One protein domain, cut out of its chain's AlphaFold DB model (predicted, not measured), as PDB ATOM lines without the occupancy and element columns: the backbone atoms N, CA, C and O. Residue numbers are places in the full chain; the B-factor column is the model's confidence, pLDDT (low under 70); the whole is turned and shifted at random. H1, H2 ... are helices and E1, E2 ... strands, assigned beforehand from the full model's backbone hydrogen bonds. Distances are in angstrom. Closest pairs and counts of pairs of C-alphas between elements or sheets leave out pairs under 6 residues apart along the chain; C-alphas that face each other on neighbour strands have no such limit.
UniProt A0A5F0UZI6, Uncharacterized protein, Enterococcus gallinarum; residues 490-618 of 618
ATOM      1  N   PRO A 490     -25.459 -22.138 -13.085       56.19
ATOM      2  CA  PRO A 490     -25.449 -20.808 -12.494       56.19
ATOM      3  C   PRO A 490     -25.367 -19.772 -13.617       56.19
ATOM      4  O   PRO A 490     -24.352 -19.653 -14.314       56.19
ATOM      5  N   SER A 491     -26.465 -19.046 -13.808       65.94
ATOM      6  CA  SER A 491     -26.563 -17.930 -14.737       65.94
ATOM      7  C   SER A 491     -25.602 -16.817 -14.313       65.94
ATOM      8  O   SER A 491     -25.489 -16.471 -13.139       65.94
ATOM      9  N   TRP A 492     -24.872 -16.259 -15.277       79.19
ATOM     10  CA  TRP A 492     -24.036 -15.084 -15.047       79.19
ATOM     11  C   TRP A 492     -24.906 -13.914 -14.575       79.19
ATOM     12  O   TRP A 492     -25.823 -13.492 -15.284       79.19
ATOM     13  N   VAL A 493     -24.600 -13.365 -13.402       82.75
ATOM     14  CA  VAL A 493     -25.285 -12.194 -12.851       82.75
ATOM     15  C   VAL A 493     -24.626 -10.939 -13.407       82.75
ATOM     16  O   VAL A 493     -23.439 -10.702 -13.194       82.75
ATOM     17  N   ASP A 494     -25.394 -10.126 -14.129       86.31
ATOM     18  CA  ASP A 494     -24.950  -8.819 -14.614       86.31
ATOM     19  C   ASP A 494     -24.910  -7.810 -13.458       86.31
ATOM     20  O   ASP A 494     -25.938  -7.435 -12.887       86.31
ATOM     21  N   VAL A 495     -23.704  -7.368 -13.115       87.50
ATOM     22  CA  VAL A 495     -23.434  -6.434 -12.015       87.50
ATOM     23  C   VAL A 495     -22.993  -5.063 -12.521       87.50
ATOM     24  O   VAL A 495     -22.557  -4.224 -11.736       87.50
ATOM     25  N   SER A 496     -23.151  -4.792 -13.817       85.69
ATOM     26  CA  SER A 496     -22.694  -3.551 -14.456       85.69
ATOM     27  C   SER A 496     -23.256  -2.280 -13.809       85.69
ATOM     28  O   SER A 496     -22.602  -1.243 -13.820       85.69
ATOM     29  N   LYS A 497     -24.447  -2.350 -13.196       87.50
ATOM     30  CA  LYS A 497     -25.076  -1.220 -12.485       87.50
ATOM     31  C   LYS A 497     -24.364  -0.811 -11.187       87.50
ATOM     32  O   LYS A 497     -24.658   0.250 -10.652       87.50
ATOM     33  N   TYR A 498     -23.470  -1.656 -10.675       88.94
ATOM     34  CA  TYR A 498     -22.682  -1.407  -9.465       88.94
ATOM     35  C   TYR A 498     -21.287  -0.845  -9.767       88.94
ATOM     36  O   TYR A 498     -20.462  -0.710  -8.859       88.94
ATOM     37  N   LEU A 499     -21.003  -0.578 -11.046       88.12
ATOM     38  CA  LEU A 499     -19.754   0.013 -11.503       88.12
ATOM     39  C   LEU A 499     -19.572   1.397 -10.872       88.12
ATOM     40  O   LEU A 499     -20.507   2.199 -10.824       88.12
ATOM     41  N   SER A 500     -18.370   1.674 -10.375       85.75
ATOM     42  CA  SER A 500     -18.061   2.964  -9.768       85.75
ATOM     43  C   SER A 500     -17.992   4.067 -10.828       85.75
ATOM     44  O   SER A 500     -17.666   3.824 -11.986       85.75
ATOM     45  N   SER A 501     -18.213   5.318 -10.423       83.44
ATOM     46  CA  SER A 501     -18.126   6.485 -11.316       83.44
ATOM     47  C   SER A 501     -16.721   6.748 -11.879       83.44
ATOM     48  O   SER A 501     -16.565   7.524 -12.826       83.44
ATOM     49  N   SER A 502     -15.694   6.102 -11.322       82.94
ATOM     50  CA  SER A 502     -14.319   6.179 -11.831       82.94
ATOM     51  C   SER A 502     -14.127   5.362 -13.113       82.94
ATOM     52  O   SER A 502     -13.135   5.560 -13.815       82.94
ATOM     53  N   PHE A 503     -15.083   4.488 -13.447       85.38
ATOM     54  CA  PHE A 503     -15.036   3.612 -14.608       85.38
ATOM     55  C   PHE A 503     -16.362   3.619 -15.382       85.38
ATOM     56  O   PHE A 503     -17.429   3.922 -14.858       85.38
ATOM     57  N   ARG A 504     -16.296   3.287 -16.669       84.38
ATOM     58  CA  ARG A 504     -17.454   3.094 -17.550       84.38
ATOM     59  C   ARG A 504     -17.321   1.785 -18.325       84.38
ATOM     60  O   ARG A 504     -16.213   1.277 -18.500       84.38
ATOM     61  N   LEU A 505     -18.449   1.251 -18.789       82.12
ATOM     62  CA  LEU A 505     -18.479   0.040 -19.613       82.12
ATOM     63  C   LEU A 505     -17.814   0.285 -20.974       82.12
ATOM     64  O   LEU A 505     -17.910   1.385 -21.521       82.12
ATOM     65  N   TYR A 506     -17.184  -0.757 -21.523       65.88
ATOM     66  CA  TYR A 506     -16.530  -0.736 -22.839       65.88
ATOM     67  C   TYR A 506     -17.479  -0.289 -23.970       65.88
ATOM     68  O   TYR A 506     -17.129   0.542 -24.803       65.88
ATOM     69  N   SER A 507     -18.714  -0.796 -23.963       66.88
ATOM     70  CA  SER A 507     -19.817  -0.383 -24.837       66.88
ATOM     71  C   SER A 507     -21.161  -0.776 -24.202       66.88
ATOM     72  O   SER A 507     -21.193  -1.537 -23.240       66.88
ATOM     73  N   GLY A 508     -22.292  -0.309 -24.735       60.16
ATOM     74  CA  GLY A 508     -23.618  -0.770 -24.290       60.16
ATOM     75  C   GLY A 508     -23.955  -2.224 -24.677       60.16
ATOM     76  O   GLY A 508     -25.065  -2.673 -24.409       60.16
ATOM     77  N   SER A 509     -23.039  -2.948 -25.336       65.00
ATOM     78  CA  SER A 509     -23.262  -4.317 -25.819       65.00
ATOM     79  C   SER A 509     -23.098  -5.373 -24.721       65.00
ATOM     80  O   SER A 509     -22.416  -5.181 -23.714       65.00
ATOM     81  N   GLU A 510     -23.703  -6.542 -24.929       62.25
ATOM     82  CA  GLU A 510     -23.760  -7.616 -23.934       62.25
ATOM     83  C   GLU A 510     -22.387  -8.196 -23.538       62.25
ATOM     84  O   GLU A 510     -22.235  -8.704 -22.422       62.25
ATOM     85  N   GLY A 511     -21.379  -8.064 -24.410       61.47
ATOM     86  CA  GLY A 511     -19.987  -8.460 -24.154       61.47
ATOM     87  C   GLY A 511     -19.182  -7.463 -23.310       61.47
ATOM     88  O   GLY A 511     -18.059  -7.760 -22.923       61.47
ATOM     89  N   SER A 512     -19.739  -6.286 -23.016       68.94
ATOM     90  CA  SER A 512     -19.094  -5.245 -22.196       68.94
ATOM     91  C   SER A 512     -19.575  -5.220 -20.749       68.94
ATOM     92  O   SER A 512     -19.055  -4.453 -19.942       68.94
ATOM     93  N   LYS A 513     -20.590  -6.027 -20.430       82.19
ATOM     94  CA  LYS A 513     -21.153  -6.129 -19.087       82.19
ATOM     95  C   LYS A 513     -20.130  -6.712 -18.126       82.19
ATOM     96  O   LYS A 513     -19.403  -7.641 -18.471       82.19
ATOM     97  N   ILE A 514     -20.141  -6.212 -16.900       85.75
ATOM     98  CA  ILE A 514     -19.425  -6.841 -15.798       85.75
ATOM     99  C   ILE A 514     -20.332  -7.936 -15.266       85.75
ATOM    100  O   ILE A 514     -21.462  -7.664 -14.853       85.75
ATOM    101  N   LYS A 515     -19.856  -9.174 -15.307       86.19
ATOM    102  CA  LYS A 515     -20.638 -10.336 -14.901       86.19
ATOM    103  C   LYS A 515     -19.927 -11.088 -13.789       86.19
ATOM    104  O   LYS A 515     -18.702 -11.207 -13.800       86.19
ATOM    105  N   VAL A 516     -20.712 -11.610 -12.853       86.56
ATOM    106  CA  VAL A 516     -20.245 -12.504 -11.793       86.56
ATOM    107  C   VAL A 516     -20.965 -13.837 -11.915       86.56
ATOM    108  O   VAL A 516     -22.186 -13.877 -12.048       86.56
ATOM    109  N   GLN A 517     -20.215 -14.929 -11.846       85.31
ATOM    110  CA  GLN A 517     -20.749 -16.277 -11.748       85.31
ATOM    111  C   GLN A 517     -20.361 -16.882 -10.403       85.31
ATOM    112  O   GLN A 517     -19.198 -16.847 -10.001       85.31
ATOM    113  N   VAL A 518     -21.336 -17.484  -9.726       79.12
ATOM    114  CA  VAL A 518     -21.073 -18.355  -8.581       79.12
ATOM    115  C   VAL A 518     -20.660 -19.716  -9.133       79.12
ATOM    116  O   VAL A 518     -21.506 -20.488  -9.575       79.12
ATOM    117  N   ALA A 519     -19.357 -19.996  -9.166       69.06
ATOM    118  CA  ALA A 519     -18.838 -21.254  -9.703       69.06
ATOM    119  C   ALA A 519     -19.070 -22.425  -8.732       69.06
ATOM    120  O   ALA A 519     -19.309 -23.552  -9.158       69.06
ATOM    121  N   ASN A 520     -19.002 -22.162  -7.422       70.00
ATOM    122  CA  ASN A 520     -19.411 -23.064  -6.340       70.00
ATOM    123  C   ASN A 520     -19.571 -22.268  -5.025       70.00
ATOM    124  O   ASN A 520     -19.271 -21.077  -4.984       70.00
ATOM    125  N   LYS A 521     -19.995 -22.922  -3.927       65.44
ATOM    126  CA  LYS A 521     -20.235 -22.283  -2.609       65.44
ATOM    127  C   LYS A 521     -19.062 -21.456  -2.060       65.44
ATOM    128  O   LYS A 521     -19.294 -20.595  -1.222       65.44
ATOM    129  N   GLY A 522     -17.833 -21.721  -2.499       74.00
ATOM    130  CA  GLY A 522     -16.638 -21.020  -2.038       74.00
ATOM    131  C   GLY A 522     -15.880 -20.289  -3.138       74.00
ATOM    132  O   GLY A 522     -14.762 -19.865  -2.875       74.00
ATOM    133  N   THR A 523     -16.420 -20.179  -4.358       78.94
ATOM    134  CA  THR A 523     -15.712 -19.586  -5.502       78.94
ATOM    135  C   THR A 523     -16.646 -18.740  -6.360       78.94
ATOM    136  O   THR A 523     -17.647 -19.236  -6.880       78.94
ATOM    137  N   LEU A 524     -16.267 -17.484  -6.578       82.56
ATOM    138  CA  LEU A 524     -16.874 -16.584  -7.551       82.56
ATOM    139  C   LEU A 524     -15.894 -16.318  -8.688       82.56
ATOM    140  O   LEU A 524     -14.691 -16.196  -8.463       82.56
ATOM    141  N   ILE A 525     -16.425 -16.172  -9.895       82.38
ATOM    142  CA  ILE A 525     -15.685 -15.697 -11.060       82.38
ATOM    143  C   ILE A 525     -16.291 -14.358 -11.455       82.38
ATOM    144  O   ILE A 525     -17.497 -14.271 -11.667       82.38
ATOM    145  N   ILE A 526     -15.470 -13.321 -11.558       83.25
ATOM    146  CA  ILE A 526     -15.874 -12.024 -12.098       83.25
ATOM    147  C   ILE A 526     -15.131 -11.775 -13.402       83.25
ATOM    148  O   ILE A 526     -13.942 -12.068 -13.506       83.25
ATOM    149  N   SER A 527     -15.820 -11.231 -14.400       81.81
ATOM    150  CA  SER A 527     -15.196 -10.864 -15.667       81.81
ATOM    151  C   SER A 527     -15.882  -9.657 -16.288       81.81
ATOM    152  O   SER A 527     -17.096  -9.476 -16.151       81.81
ATOM    153  N   GLY A 528     -15.115  -8.844 -17.007       80.62
ATOM    154  CA  GLY A 528     -15.648  -7.706 -17.744       80.62
ATOM    155  C   GLY A 528     -14.565  -6.917 -18.465       80.62
ATOM    156  O   GLY A 528     -13.378  -7.224 -18.372       80.62
ATOM    157  N   ILE A 529     -14.988  -5.883 -19.190       80.38
ATOM    158  CA  ILE A 529     -14.091  -4.922 -19.837       80.38
ATOM    159  C   ILE A 529     -14.574  -3.519 -19.482       80.38
ATOM    160  O   ILE A 529     -15.740  -3.179 -19.706       80.38
ATOM    161  N   VAL A 530     -13.685  -2.705 -18.922       80.50
ATOM    162  CA  VAL A 530     -14.001  -1.351 -18.441       80.50
ATOM    163  C   VAL A 530     -13.002  -0.323 -18.954       80.50
ATOM    164  O   VAL A 530     -11.924  -0.670 -19.432       80.50
ATOM    165  N   SER A 531     -13.363   0.953 -18.841       82.56
ATOM    166  CA  SER A 531     -12.492   2.081 -19.169       82.56
ATOM    167  C   SER A 531     -12.546   3.158 -18.084       82.56
ATOM    168  O   SER A 531     -13.647   3.461 -17.613       82.56
ATOM    169  N   PRO A 532     -11.415   3.764 -17.681       81.88
ATOM    170  CA  PRO A 532     -11.422   4.896 -16.760       81.88
ATOM    171  C   PRO A 532     -12.175   6.105 -17.329       81.88
ATOM    172  O   PRO A 532     -12.066   6.430 -18.515       81.88
ATOM    173  N   THR A 533     -12.914   6.815 -16.478       82.25
ATOM    174  CA  THR A 533     -13.635   8.043 -16.870       82.25
ATOM    175  C   THR A 533     -12.745   9.289 -16.881       82.25
ATOM    176  O   THR A 533     -13.105  10.300 -17.481       82.25
ATOM    177  N   LYS A 534     -11.569   9.211 -16.254       83.19
ATOM    178  CA  LYS A 534     -10.528  10.246 -16.198       83.19
ATOM    179  C   LYS A 534      -9.149   9.587 -16.148       83.19
ATOM    180  O   LYS A 534      -9.060   8.389 -15.892       83.19
ATOM    181  N   VAL A 535      -8.087  10.369 -16.347       82.00
ATOM    182  CA  VAL A 535      -6.716   9.874 -16.150       82.00
ATOM    183  C   VAL A 535      -6.550   9.437 -14.692       82.00
ATOM    184  O   VAL A 535      -6.795  10.229 -13.776       82.00
ATOM    185  N   LEU A 536      -6.171   8.179 -14.472       77.25
ATOM    186  CA  LEU A 536      -5.903   7.636 -13.142       77.25
ATOM    187  C   LEU A 536      -4.395   7.665 -12.893       77.25
ATOM    188  O   LEU A 536      -3.622   6.997 -13.582       77.25
ATOM    189  N   ASN A 537      -3.982   8.460 -11.906       72.81
ATOM    190  CA  ASN A 537      -2.583   8.607 -11.524       72.81
ATOM    191  C   ASN A 537      -2.267   7.638 -10.387       72.81
ATOM    192  O   ASN A 537      -2.901   7.710  -9.340       72.81
ATOM    193  N   PHE A 538      -1.250   6.796 -10.571       72.06
ATOM    194  CA  PHE A 538      -0.769   5.846  -9.562       72.06
ATOM    195  C   PHE A 538       0.697   6.160  -9.214       72.06
ATOM    196  O   PHE A 538       1.614   5.486  -9.699       72.06
ATOM    197  N   PRO A 539       0.958   7.205  -8.405       61.91
ATOM    198  CA  PRO A 539       2.306   7.663  -8.097       61.91
ATOM    199  C   PRO A 539       3.098   6.653  -7.248       61.91
ATOM    200  O   PRO A 539       4.321   6.743  -7.189       61.91
ATOM    201  N   ASN A 540       2.440   5.667  -6.623       61.53
ATOM    202  CA  ASN A 540       3.082   4.564  -5.906       61.53
ATOM    203  C   ASN A 540       2.347   3.224  -6.135       61.53
ATOM    204  O   ASN A 540       1.252   3.186  -6.688       61.53
ATOM    205  N   ASN A 541       2.963   2.118  -5.705       61.47
ATOM    206  CA  ASN A 541       2.447   0.753  -5.899       61.47
ATOM    207  C   ASN A 541       1.328   0.352  -4.915       61.47
ATOM    208  O   ASN A 541       1.007  -0.828  -4.829       61.47
ATOM    209  N   THR A 542       0.782   1.289  -4.140       62.19
ATOM    210  CA  THR A 542      -0.192   1.000  -3.070       62.19
ATOM    211  C   THR A 542      -1.560   1.624  -3.348       62.19
ATOM    212  O   THR A 542      -2.522   1.329  -2.651       62.19
ATOM    213  N   GLN A 543      -1.676   2.484  -4.363       74.25
ATOM    214  CA  GLN A 543      -2.948   3.120  -4.688       74.25
ATOM    215  C   GLN A 543      -3.878   2.172  -5.460       74.25
ATOM    216  O   GLN A 543      -3.485   1.588  -6.472       74.25
ATOM    217  N   GLU A 544      -5.126   2.076  -5.001       78.94
ATOM    218  CA  GLU A 544      -6.193   1.285  -5.615       78.94
ATOM    219  C   GLU A 544      -7.418   2.167  -5.889       78.94
ATOM    220  O   GLU A 544      -7.683   3.116  -5.146       78.94
ATOM    221  N   TYR A 545      -8.173   1.849  -6.940       83.75
ATOM    222  CA  TYR A 545      -9.447   2.505  -7.244       83.75
ATOM    223  C   TYR A 545     -10.578   1.487  -7.266       83.75
ATOM    224  O   TYR A 545     -10.471   0.458  -7.933       83.75
ATOM    225  N   ASP A 546     -11.682   1.800  -6.592       86.31
ATOM    226  CA  ASP A 546     -12.874   0.956  -6.593       86.31
ATOM    227  C   ASP A 546     -13.418   0.819  -8.012       86.31
ATOM    228  O   ASP A 546     -13.732   1.805  -8.683       86.31
ATOM    229  N   LEU A 547     -13.534  -0.421  -8.466       85.31
ATOM    230  CA  LEU A 547     -14.068  -0.779  -9.766       85.31
ATOM    231  C   LEU A 547     -15.574  -1.017  -9.669       85.31
ATOM    232  O   LEU A 547     -16.354  -0.358 -10.345       85.31
ATOM    233  N   VAL A 548     -16.001  -1.937  -8.809       88.50
ATOM    234  CA  VAL A 548     -17.417  -2.284  -8.632       88.50
ATOM    235  C   VAL A 548     -17.669  -2.639  -7.169       88.50
ATOM    236  O   VAL A 548     -16.866  -3.341  -6.559       88.50
ATOM    237  N   SER A 549     -18.776  -2.152  -6.598       90.94
ATOM    238  CA  SER A 549     -19.195  -2.458  -5.220       90.94
ATOM    239  C   SER A 549     -20.509  -3.228  -5.243       90.94
ATOM    240  O   SER A 549     -21.583  -2.651  -5.414       90.94
ATOM    241  N   ILE A 550     -20.424  -4.551  -5.126       89.94
ATOM    242  CA  ILE A 550     -21.554  -5.450  -5.366       89.94
ATOM    243  C   ILE A 550     -22.138  -5.896  -4.022       89.94
ATOM    244  O   ILE A 550     -21.419  -6.522  -3.241       89.94
ATOM    245  N   PRO A 551     -23.428  -5.648  -3.738       90.06
ATOM    246  CA  PRO A 551     -24.073  -6.199  -2.553       90.06
ATOM    247  C   PRO A 551     -24.061  -7.726  -2.572       90.06
ATOM    248  O   PRO A 551     -24.476  -8.342  -3.556       90.06
ATOM    249  N   LYS A 552     -23.650  -8.356  -1.468       84.94
ATOM    250  CA  LYS A 552     -23.608  -9.826  -1.357       84.94
ATOM    251  C   LYS A 552     -24.974 -10.480  -1.582       84.94
ATOM    252  O   LYS A 552     -25.053 -11.565  -2.151       84.94
ATOM    253  N   SER A 553     -26.051  -9.780  -1.222       80.25
ATOM    254  CA  SER A 553     -27.436 -10.202  -1.465       80.25
ATOM    255  C   SER A 553     -27.785 -10.345  -2.950       80.25
ATOM    256  O   SER A 553     -28.602 -11.189  -3.295       80.25
ATOM    257  N   VAL A 554     -27.146  -9.575  -3.837       80.06
ATOM    258  CA  VAL A 554     -27.345  -9.663  -5.297       80.06
ATOM    259  C   VAL A 554     -26.718 -10.931  -5.862       80.06
ATOM    260  O   VAL A 554     -27.226 -11.495  -6.826       80.06
ATOM    261  N   LEU A 555     -25.621 -11.378  -5.254       78.38
ATOM    262  CA  LEU A 555     -24.915 -12.602  -5.625       78.38
ATOM    263  C   LEU A 555     -25.429 -13.829  -4.856       78.38
ATOM    264  O   LEU A 555     -24.999 -14.942  -5.138       78.38
ATOM    265  N   GLY A 556     -26.321 -13.634  -3.877       77.75
ATOM    266  CA  GLY A 556     -26.817 -14.701  -3.007       77.75
ATOM    267  C   GLY A 556     -25.737 -15.326  -2.116       77.75
ATOM    268  O   GLY A 556     -25.855 -16.495  -1.756       77.75
ATOM    269  N   VAL A 557     -24.680 -14.580  -1.775       76.38
ATOM    270  CA  VAL A 557     -23.539 -15.074  -0.981       76.38
ATOM    271  C   VAL A 557     -23.500 -14.480   0.429       76.38
ATOM    272  O   VAL A 557     -24.082 -13.431   0.695       76.38
ATOM    273  N   SER A 558     -22.798 -15.143   1.349       77.69
ATOM    274  CA  SER A 558     -22.569 -14.700   2.734       77.69
ATOM    275  C   SER A 558     -21.165 -15.110   3.205       77.69
ATOM    276  O   SER A 558     -20.437 -15.760   2.456       77.69
ATOM    277  N   GLY A 559     -20.753 -14.708   4.413       80.81
ATOM    278  CA  GLY A 559     -19.404 -14.970   4.943       80.81
ATOM    279  C   GLY A 559     -18.350 -13.966   4.467       80.81
ATOM    280  O   GLY A 559     -18.692 -13.007   3.771       80.81
ATOM    281  N   SER A 560     -17.095 -14.160   4.881       83.69
ATOM    282  CA  SER A 560     -15.961 -13.292   4.535       83.69
ATOM    283  C   SER A 560     -15.250 -13.819   3.295       83.69
ATOM    284  O   SER A 560     -14.848 -14.976   3.253       83.69
ATOM    285  N   TRP A 561     -15.094 -12.984   2.278       82.50
ATOM    286  CA  TRP A 561     -14.496 -13.366   1.003       82.50
ATOM    287  C   TRP A 561     -13.141 -12.696   0.823       82.50
ATOM    288  O   TRP A 561     -12.916 -11.568   1.256       82.50
ATOM    289  N   SER A 562     -12.237 -13.388   0.142       79.31
ATOM    290  CA  SER A 562     -10.924 -12.867  -0.215       79.31
ATOM    291  C   SER A 562     -10.603 -13.213  -1.665       79.31
ATOM    292  O   SER A 562     -11.023 -14.240  -2.202       79.31
ATOM    293  N   ILE A 563      -9.879 -12.332  -2.348       72.81
ATOM    294  CA  ILE A 563      -9.430 -12.634  -3.705       72.81
ATOM    295  C   ILE A 563      -8.310 -13.676  -3.656       72.81
ATOM    296  O   ILE A 563      -7.384 -13.566  -2.853       72.81
ATOM    297  N   CYS A 564      -8.387 -14.702  -4.506       62.00
ATOM    298  CA  CYS A 564      -7.303 -15.665  -4.646       62.00
ATOM    299  C   CYS A 564      -6.363 -15.140  -5.744       62.00
ATOM    300  O   CYS A 564      -6.817 -14.998  -6.881       62.00
ATOM    301  N   PRO A 565      -5.090 -14.807  -5.455       56.16
ATOM    302  CA  PRO A 565      -4.214 -14.214  -6.455       56.16
ATOM    303  C   PRO A 565      -3.759 -15.291  -7.448       56.16
ATOM    304  O   PRO A 565      -2.738 -15.942  -7.252       56.16
ATOM    305  N   ILE A 566      -4.523 -15.490  -8.521       50.72
ATOM    306  CA  ILE A 566      -4.063 -16.190  -9.724       50.72
ATOM    307  C   ILE A 566      -4.151 -15.186 -10.871       50.72
ATOM    308  O   ILE A 566      -5.234 -14.757 -11.257       50.72
ATOM    309  N   ILE A 567      -2.984 -14.775 -11.367       50.84
ATOM    310  CA  ILE A 567      -2.823 -13.874 -12.510       50.84
ATOM    311  C   ILE A 567      -2.744 -14.759 -13.762       50.84
ATOM    312  O   ILE A 567      -1.707 -15.381 -13.989       50.84
ATOM    313  N   GLU A 568      -3.797 -14.833 -14.580       45.66
ATOM    314  CA  GLU A 568      -3.685 -15.404 -15.932       45.66
ATOM    315  C   GLU A 568      -3.285 -14.305 -16.927       45.66
ATOM    316  O   GLU A 568      -3.975 -13.299 -17.094       45.66
ATOM    317  N   GLN A 569      -2.121 -14.476 -17.563       44.81
ATOM    318  CA  GLN A 569      -1.602 -13.568 -18.585       44.81
ATOM    319  C   GLN A 569      -2.401 -13.703 -19.887       44.81
ATOM    320  O   GLN A 569      -2.303 -14.721 -20.569       44.81
ATOM    321  N   ALA A 570      -3.079 -12.637 -20.314       37.72
ATOM    322  CA  ALA A 570      -3.321 -12.428 -21.738       37.72
ATOM    323  C   ALA A 570      -2.058 -11.788 -22.333       37.72
ATOM    324  O   ALA A 570      -1.623 -10.722 -21.892       37.72
ATOM    325  N   SER A 571      -1.410 -12.460 -23.287       38.31
ATOM    326  CA  SER A 571      -0.154 -11.981 -23.864       38.31
ATOM    327  C   SER A 571      -0.331 -10.605 -24.518       38.31
ATOM    328  O   SER A 571      -1.140 -10.463 -25.434       38.31
ATOM    329  N   GLY A 572       0.485  -9.629 -24.112       48.03
ATOM    330  CA  GLY A 572       0.792  -8.463 -24.945       48.03
ATOM    331  C   GLY A 572       0.031  -7.157 -24.689       48.03
ATOM    332  O   GLY A 572      -0.184  -6.434 -25.651       48.03
ATOM    333  N   ALA A 573      -0.337  -6.806 -23.451       45.81
ATOM    334  CA  ALA A 573      -0.562  -5.414 -23.012       45.81
ATOM    335  C   ALA A 573      -0.682  -5.338 -21.473       45.81
ATOM    336  O   ALA A 573      -0.951  -6.337 -20.821       45.81
ATOM    337  N   GLN A 574      -0.430  -4.153 -20.915       53.75
ATOM    338  CA  GLN A 574      -0.410  -3.749 -19.493       53.75
ATOM    339  C   GLN A 574      -1.268  -4.600 -18.523       53.75
ATOM    340  O   GLN A 574      -2.472  -4.740 -18.716       53.75
ATOM    341  N   VAL A 575      -0.659  -5.123 -17.448       51.94
ATOM    342  CA  VAL A 575      -1.342  -5.958 -16.436       51.94
ATOM    343  C   VAL A 575      -1.899  -5.086 -15.304       51.94
ATOM    344  O   VAL A 575      -1.134  -4.416 -14.607       51.94
ATOM    345  N   TRP A 576      -3.215  -5.149 -15.085       60.72
ATOM    346  CA  TRP A 576      -3.911  -4.528 -13.951       60.72
ATOM    347  C   TRP A 576      -4.271  -5.601 -12.929       60.72
ATOM    348  O   TRP A 576      -4.813  -6.644 -13.296       60.72
ATOM    349  N   LEU A 577      -3.961  -5.371 -11.653       58.31
ATOM    350  CA  LEU A 577      -4.398  -6.282 -10.604       58.31
ATOM    351  C   LEU A 577      -5.832  -5.964 -10.208       58.31
ATOM    352  O   LEU A 577      -6.162  -4.818  -9.899       58.31
ATOM    353  N   LEU A 578      -6.648  -7.011 -10.157       71.50
ATOM    354  CA  LEU A 578      -7.922  -6.972  -9.468       71.50
ATOM    355  C   LEU A 578      -7.662  -7.288  -7.990       71.50
ATOM    356  O   LEU A 578      -7.294  -8.410  -7.648       71.50
ATOM    357  N   GLY A 579      -7.800  -6.282  -7.135       74.69
ATOM    358  CA  GLY A 579      -7.892  -6.426  -5.687       74.69
ATOM    359  C   GLY A 579      -9.346  -6.605  -5.255       74.69
ATOM    360  O   GLY A 579     -10.278  -6.348  -6.023       74.69
ATOM    361  N   MET A 580      -9.559  -7.035  -4.014       82.06
ATOM    362  CA  MET A 580     -10.893  -7.062  -3.429       82.06
ATOM    363  C   MET A 580     -10.848  -6.698  -1.950       82.06
ATOM    364  O   MET A 580      -9.979  -7.164  -1.217       82.06
ATOM    365  N   GLU A 581     -11.831  -5.917  -1.522       85.69
ATOM    366  CA  GLU A 581     -12.166  -5.689  -0.125       85.69
ATOM    367  C   GLU A 581     -13.563  -6.250   0.158       85.69
ATOM    368  O   GLU A 581     -14.513  -6.014  -0.592       85.69
ATOM    369  N   ASP A 582     -13.688  -6.991   1.254       86.94
ATOM    370  CA  ASP A 582     -14.974  -7.389   1.813       86.94
ATOM    371  C   ASP A 582     -15.275  -6.509   3.029       86.94
ATOM    372  O   ASP A 582     -14.635  -6.635   4.072       86.94
ATOM    373  N   ASN A 583     -16.261  -5.619   2.903       87.81
ATOM    374  CA  ASN A 583     -16.654  -4.718   3.991       87.81
ATOM    375  C   ASN A 583     -17.795  -5.281   4.863       87.81
ATOM    376  O   ASN A 583     -18.467  -4.542   5.584       87.81
ATOM    377  N   GLY A 584     -18.072  -6.581   4.751       81.75
ATOM    378  CA  GLY A 584     -19.156  -7.279   5.436       81.75
ATOM    379  C   GLY A 584     -20.441  -7.352   4.610       81.75
ATOM    380  O   GLY A 584     -21.034  -8.430   4.531       81.75
ATOM    381  N   THR A 585     -20.844  -6.263   3.941       85.62
ATOM    382  CA  THR A 585     -22.125  -6.181   3.197       85.62
ATOM    383  C   THR A 585     -21.947  -6.269   1.679       85.62
ATOM    384  O   THR A 585     -22.755  -6.901   0.989       85.62
ATOM    385  N   ASN A 586     -20.873  -5.679   1.158       89.50
ATOM    386  CA  ASN A 586     -20.547  -5.640  -0.260       89.50
ATOM    387  C   ASN A 586     -19.180  -6.281  -0.517       89.50
ATOM    388  O   ASN A 586     -18.271  -6.199   0.310       89.50
ATOM    389  N   LEU A 587     -19.033  -6.851  -1.709       88.50
ATOM    390  CA  LEU A 587     -17.736  -7.184  -2.283       88.50
ATOM    391  C   LEU A 587     -17.299  -6.015  -3.164       88.50
ATOM    392  O   LEU A 587     -17.954  -5.708  -4.166       88.50
ATOM    393  N   ILE A 588     -16.227  -5.341  -2.761       88.88
ATOM    394  CA  ILE A 588     -15.659  -4.209  -3.487       88.88
ATOM    395  C   ILE A 588     -14.452  -4.711  -4.254       88.88
ATOM    396  O   ILE A 588     -13.413  -5.011  -3.675       88.88
ATOM    397  N   PHE A 589     -14.581  -4.788  -5.567       86.75
ATOM    398  CA  PHE A 589     -13.459  -5.090  -6.438       86.75
ATOM    399  C   PHE A 589     -12.728  -3.800  -6.757       86.75
ATOM    400  O   PHE A 589     -13.365  -2.787  -7.052       86.75
ATOM    401  N   LYS A 590     -11.403  -3.841  -6.716       83.06
ATOM    402  CA  LYS A 590     -10.538  -2.679  -6.900       83.06
ATOM    403  C   LYS A 590      -9.528  -2.941  -7.998       83.06
ATOM    404  O   LYS A 590      -9.112  -4.076  -8.202       83.06
ATOM    405  N   MET A 591      -9.127  -1.890  -8.695       79.25
ATOM    406  CA  MET A 591      -8.079  -1.940  -9.705       79.25
ATOM    407  C   MET A 591      -6.802  -1.309  -9.141       79.25
ATOM    408  O   MET A 591      -6.845  -0.174  -8.652       79.25
ATOM    409  N   SER A 592      -5.675  -2.018  -9.217       71.31
ATOM    410  CA  SER A 592      -4.373  -1.534  -8.739       71.31
ATOM    411  C   SER A 592      -3.201  -1.933  -9.652       71.31
ATOM    412  O   SER A 592      -3.344  -2.715 -10.597       71.31
ATOM    413  N   ARG A 593      -2.024  -1.339  -9.406       66.44
ATOM    414  CA  ARG A 593      -0.771  -1.535 -10.168       66.44
ATOM    415  C   ARG A 593       0.121  -2.600  -9.502       66.44
ATOM    416  O   ARG A 593       0.326  -2.517  -8.297       66.44
ATOM    417  N   HIS A 594       0.777  -3.503 -10.257       55.69
ATOM    418  CA  HIS A 594       1.812  -4.408  -9.695       55.69
ATOM    419  C   HIS A 594       3.126  -4.520 -10.489       55.69
ATOM    420  O   HIS A 594       3.165  -4.421 -11.711       55.69
ATOM    421  N   ARG A 595       4.226  -4.718  -9.742       44.16
ATOM    422  CA  ARG A 595       5.643  -4.769 -10.162       44.16
ATOM    423  C   ARG A 595       5.961  -5.921 -11.126       44.16
ATOM    424  O   ARG A 595       5.698  -7.064 -10.779       44.16
ATOM    425  N   TYR A 596       6.669  -5.616 -12.219       41.47
ATOM    426  CA  TYR A 596       8.076  -6.003 -12.443       41.47
ATOM    427  C   TYR A 596       8.693  -5.113 -13.550       41.47
ATOM    428  O   TYR A 596       8.291  -5.168 -14.704       41.47
ATOM    429  N   GLY A 597       9.681  -4.283 -13.195       45.97
ATOM    430  CA  GLY A 597      10.819  -3.987 -14.078       45.97
ATOM    431  C   GLY A 597      10.789  -2.874 -15.141       45.97
ATOM    432  O   GLY A 597      11.866  -2.595 -15.652       45.97
ATOM    433  N   THR A 598       9.688  -2.193 -15.481       45.94
ATOM    434  CA  THR A 598       9.736  -1.091 -16.483       45.94
ATOM    435  C   THR A 598       8.866   0.122 -16.120       45.94
ATOM    436  O   THR A 598       7.956   0.036 -15.294       45.94
ATOM    437  N   SER A 599       9.183   1.295 -16.684       52.41
ATOM    438  CA  SER A 599       8.433   2.550 -16.537       52.41
ATOM    439  C   SER A 599       7.119   2.493 -17.325       52.41
ATOM    440  O   SER A 599       7.142   2.498 -18.553       52.41
ATOM    441  N   TRP A 600       5.982   2.451 -16.627       55.62
ATOM    442  CA  TRP A 600       4.640   2.472 -17.227       55.62
ATOM    443  C   TRP A 600       4.001   3.864 -17.094       55.62
ATOM    444  O   TRP A 600       4.175   4.523 -16.068       55.62
ATOM    445  N   THR A 601       3.266   4.304 -18.119       58.47
ATOM    446  CA  THR A 601       2.474   5.552 -18.151       58.47
ATOM    447  C   THR A 601       1.104   5.387 -17.470       58.47
ATOM    448  O   THR A 601       0.578   4.279 -17.420       58.47
ATOM    449  N   ASN A 602       0.533   6.483 -16.943       65.38
ATOM    450  CA  ASN A 602      -0.807   6.540 -16.323       65.38
ATOM    451  C   ASN A 602      -1.907   5.953 -17.236       65.38
ATOM    452  O   ASN A 602      -1.777   6.051 -18.457       65.38
ATOM    453  N   CYS A 603      -3.005   5.420 -16.668       69.31
ATOM    454  CA  CYS A 603      -4.183   5.068 -17.478       69.31
ATOM    455  C   CYS A 603      -4.850   6.360 -17.922       69.31
ATOM    456  O   CYS A 603      -5.306   7.134 -17.074       69.31
ATOM    457  N   ASN A 604      -4.959   6.582 -19.221       74.50
ATOM    458  CA  ASN A 604      -5.719   7.702 -19.732       74.50
ATOM    459  C   ASN A 604      -7.214   7.376 -19.745       74.50
ATOM    460  O   ASN A 604      -7.641   6.220 -19.790       74.50
ATOM    461  N   ALA A 605      -8.032   8.426 -19.714       76.12
ATOM    462  CA  ALA A 605      -9.456   8.270 -19.968       76.12
ATOM    463  C   ALA A 605      -9.650   7.663 -21.369       76.12
ATOM    464  O   ALA A 605      -9.155   8.223 -22.345       76.12
ATOM    465  N   GLY A 606     -10.380   6.550 -21.472       69.38
ATOM    466  CA  GLY A 606     -10.584   5.846 -22.744       69.38
ATOM    467  C   GLY A 606      -9.703   4.615 -22.977       69.38
ATOM    468  O   GLY A 606      -9.987   3.880 -23.918       69.38
ATOM    469  N   ASP A 607      -8.717   4.332 -22.119       74.81
ATOM    470  CA  ASP A 607      -7.960   3.074 -22.193       74.81
ATOM    471  C   ASP A 607      -8.859   1.875 -21.840       74.81
ATOM    472  O   ASP A 607      -9.776   1.993 -21.019       74.81
ATOM    473  N   TRP A 608      -8.610   0.719 -22.465       74.69
ATOM    474  CA  TRP A 608      -9.449  -0.477 -22.335       74.69
ATOM    475  C   TRP A 608      -8.806  -1.528 -21.444       74.69
ATOM    476  O   TRP A 608      -7.715  -2.019 -21.734       74.69
ATOM    477  N   LEU A 609      -9.511  -1.886 -20.372       74.81
ATOM    478  CA  LEU A 609      -8.996  -2.750 -19.318       74.81
ATOM    479  C   LEU A 609      -9.882  -4.002 -19.199       74.81
ATOM    480  O   LEU A 609     -10.889  -3.973 -18.482       74.81
ATOM    481  N   PRO A 610      -9.570  -5.092 -19.926       73.50
ATOM    482  CA  PRO A 610     -10.196  -6.381 -19.676       73.50
ATOM    483  C   PRO A 610      -9.709  -6.935 -18.336       73.50
ATOM    484  O   PRO A 610      -8.534  -6.814 -17.990       73.50
ATOM    485  N   PHE A 611     -10.613  -7.561 -17.592       73.31
ATOM    486  CA  PHE A 611     -10.271  -8.231 -16.349       73.31
ATOM    487  C   PHE A 611     -11.084  -9.507 -16.173       73.31
ATOM    488  O   PHE A 611     -12.262  -9.587 -16.534       73.31
ATOM    489  N   THR A 612     -10.441 -10.478 -15.539       71.81
ATOM    490  CA  THR A 612     -11.065 -11.685 -15.017       71.81
ATOM    491  C   THR A 612     -10.432 -11.968 -13.661       71.81
ATOM    492  O   THR A 612      -9.223 -11.817 -13.496       71.81
ATOM    493  N   GLY A 613     -11.242 -12.326 -12.672       71.19
ATOM    494  CA  GLY A 613     -10.770 -12.609 -11.323       71.19
ATOM    495  C   GLY A 613     -11.533 -13.754 -10.680       71.19
ATOM    496  O   GLY A 613     -12.723 -13.939 -10.933       71.19
ATOM    497  N   ILE A 614     -10.836 -14.506  -9.828       74.25
ATOM    498  CA  ILE A 614     -11.412 -15.586  -9.027       74.25
ATOM    499  C   ILE A 614     -11.391 -15.157  -7.559       74.25
ATOM    500  O   ILE A 614     -10.330 -14.944  -6.970       74.25
ATOM    501  N   VAL A 615     -12.569 -15.056  -6.952       74.81
ATOM    502  CA  VAL A 615     -12.722 -14.776  -5.520       74.81
ATOM    503  C   VAL A 615     -13.046 -16.066  -4.802       74.81
ATOM    504  O   VAL A 615     -13.850 -16.856  -5.295       74.81
ATOM    505  N   ARG A 616     -12.446 -16.277  -3.635       76.00
ATOM    506  CA  ARG A 616     -12.743 -17.430  -2.792       76.00
ATOM    507  C   ARG A 616     -13.300 -16.999  -1.443       76.00
ATOM    508  O   ARG A 616     -12.993 -15.919  -0.945       76.00
ATOM    509  N   LEU A 617     -14.143 -17.841  -0.863       77.19
ATOM    510  CA  LEU A 617     -14.553 -17.678   0.527       77.19
ATOM    511  C   LEU A 617     -13.312 -17.902   1.407       77.19
ATOM    512  O   LEU A 617     -12.609 -18.897   1.210       77.19
ATOM    513  N   GLY A 618     -13.010 -16.929   2.268       60.44
ATOM    514  CA  GLY A 618     -11.831 -16.900   3.140       60.44
ATOM    515  C   GLY A 618     -12.029 -17.632   4.456       60.44
ATOM    516  O   GLY A 618     -13.196 -17.767   4.893       60.44
TER     517      GLY A 618
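This is residues 490 to 618 of the 618 residues of an uncharacterized protein of Enterococcus gallinarum (UniProt A0A5F0UZI6). Two strongly twisted sheets lie partly face to face as a small, flattened, incompletely closed barrel: E3 and E8 with E1, E2 and E5 make one wall, and E4, E7 and E6 the other. The walls come together where E6 meets E5 and E8, and more thinly where E1 meets E4; little H1 lies at one end, and the long link from E7 to E8 reaches out at the other. The printed part has 129 residues, with E1 E2 E3 E4 H1 E5 E6 E7 E8 along the chain; it is mostly strand, though under half of the residues are in named elements. The first sheet is branched and antiparallel in its pairs, the second is E4 - E7 - E6, antiparallel. The whole is compact, with a radius of gyration of the C-alphas of 14.4 A and spans of 40 by 32 by 27 A.

Find C-alpha 503 at (-15.036, 3.612, -14.608), where E1, residues 503 to 505, begins. E2 is residues 515 to 520, 15.4 A; E3, residues 523 to 532, runs 27.3 A and bends by 60 degrees at 529. E4, residues 544 to 551, 19.6 A, bends by 56 degrees at 547; H1 follows at 552 to 555, then E5 at 561 to 563. E6, residues 576 to 582, is 19.5 A and E7, residues 586 to 593, 22.5 A. E8, residues 609 to 617, runs 25.4 A to C-alpha 617 at (-14.553, -17.678, 0.527).

Look first at E3: E1 and E2 lie on one side of it, E8 on the other side. E1 is antiparallel to it, with N 504 and O 531 at 2.8 A. E2 and E3 form a hairpin, with N 517 and O 525 at 2.8 A. E8 is antiparallel to E3, with N 526 and O 613 at 2.9 A, and to E5, with N 562 and O 616 at 2.9 A. In the other sheet, E4 and E7 have N 547 and O 589 at 2.8 A; E6 and E7, a hairpin, have N 579 and O 590 at 2.8 A. Between the sheets, the closest C-alphas of E5 and E6 are Ile 563 and Met 580, 5.8 A, and of E6 and E8 Leu 578 and Gly 613, 6.6 A. E3 and E7 are apart. H1 only grazes the sheet of E4, E7 and E6; it is too short for an O i to N i+4 pair, and its one O i to N i+3 pair is within range.

The two C-alphas farthest apart, Gly 556 and Ser 599, are 41.5 A from each other. The printed part has no cut. The long links are E3 to E4, E5 to E6 and E7 to E8. The mean pLDDT of the printed part is 73.2; look for values under 70 at, among others, residues 506 to 512, 564 to 577 and 593 to 603.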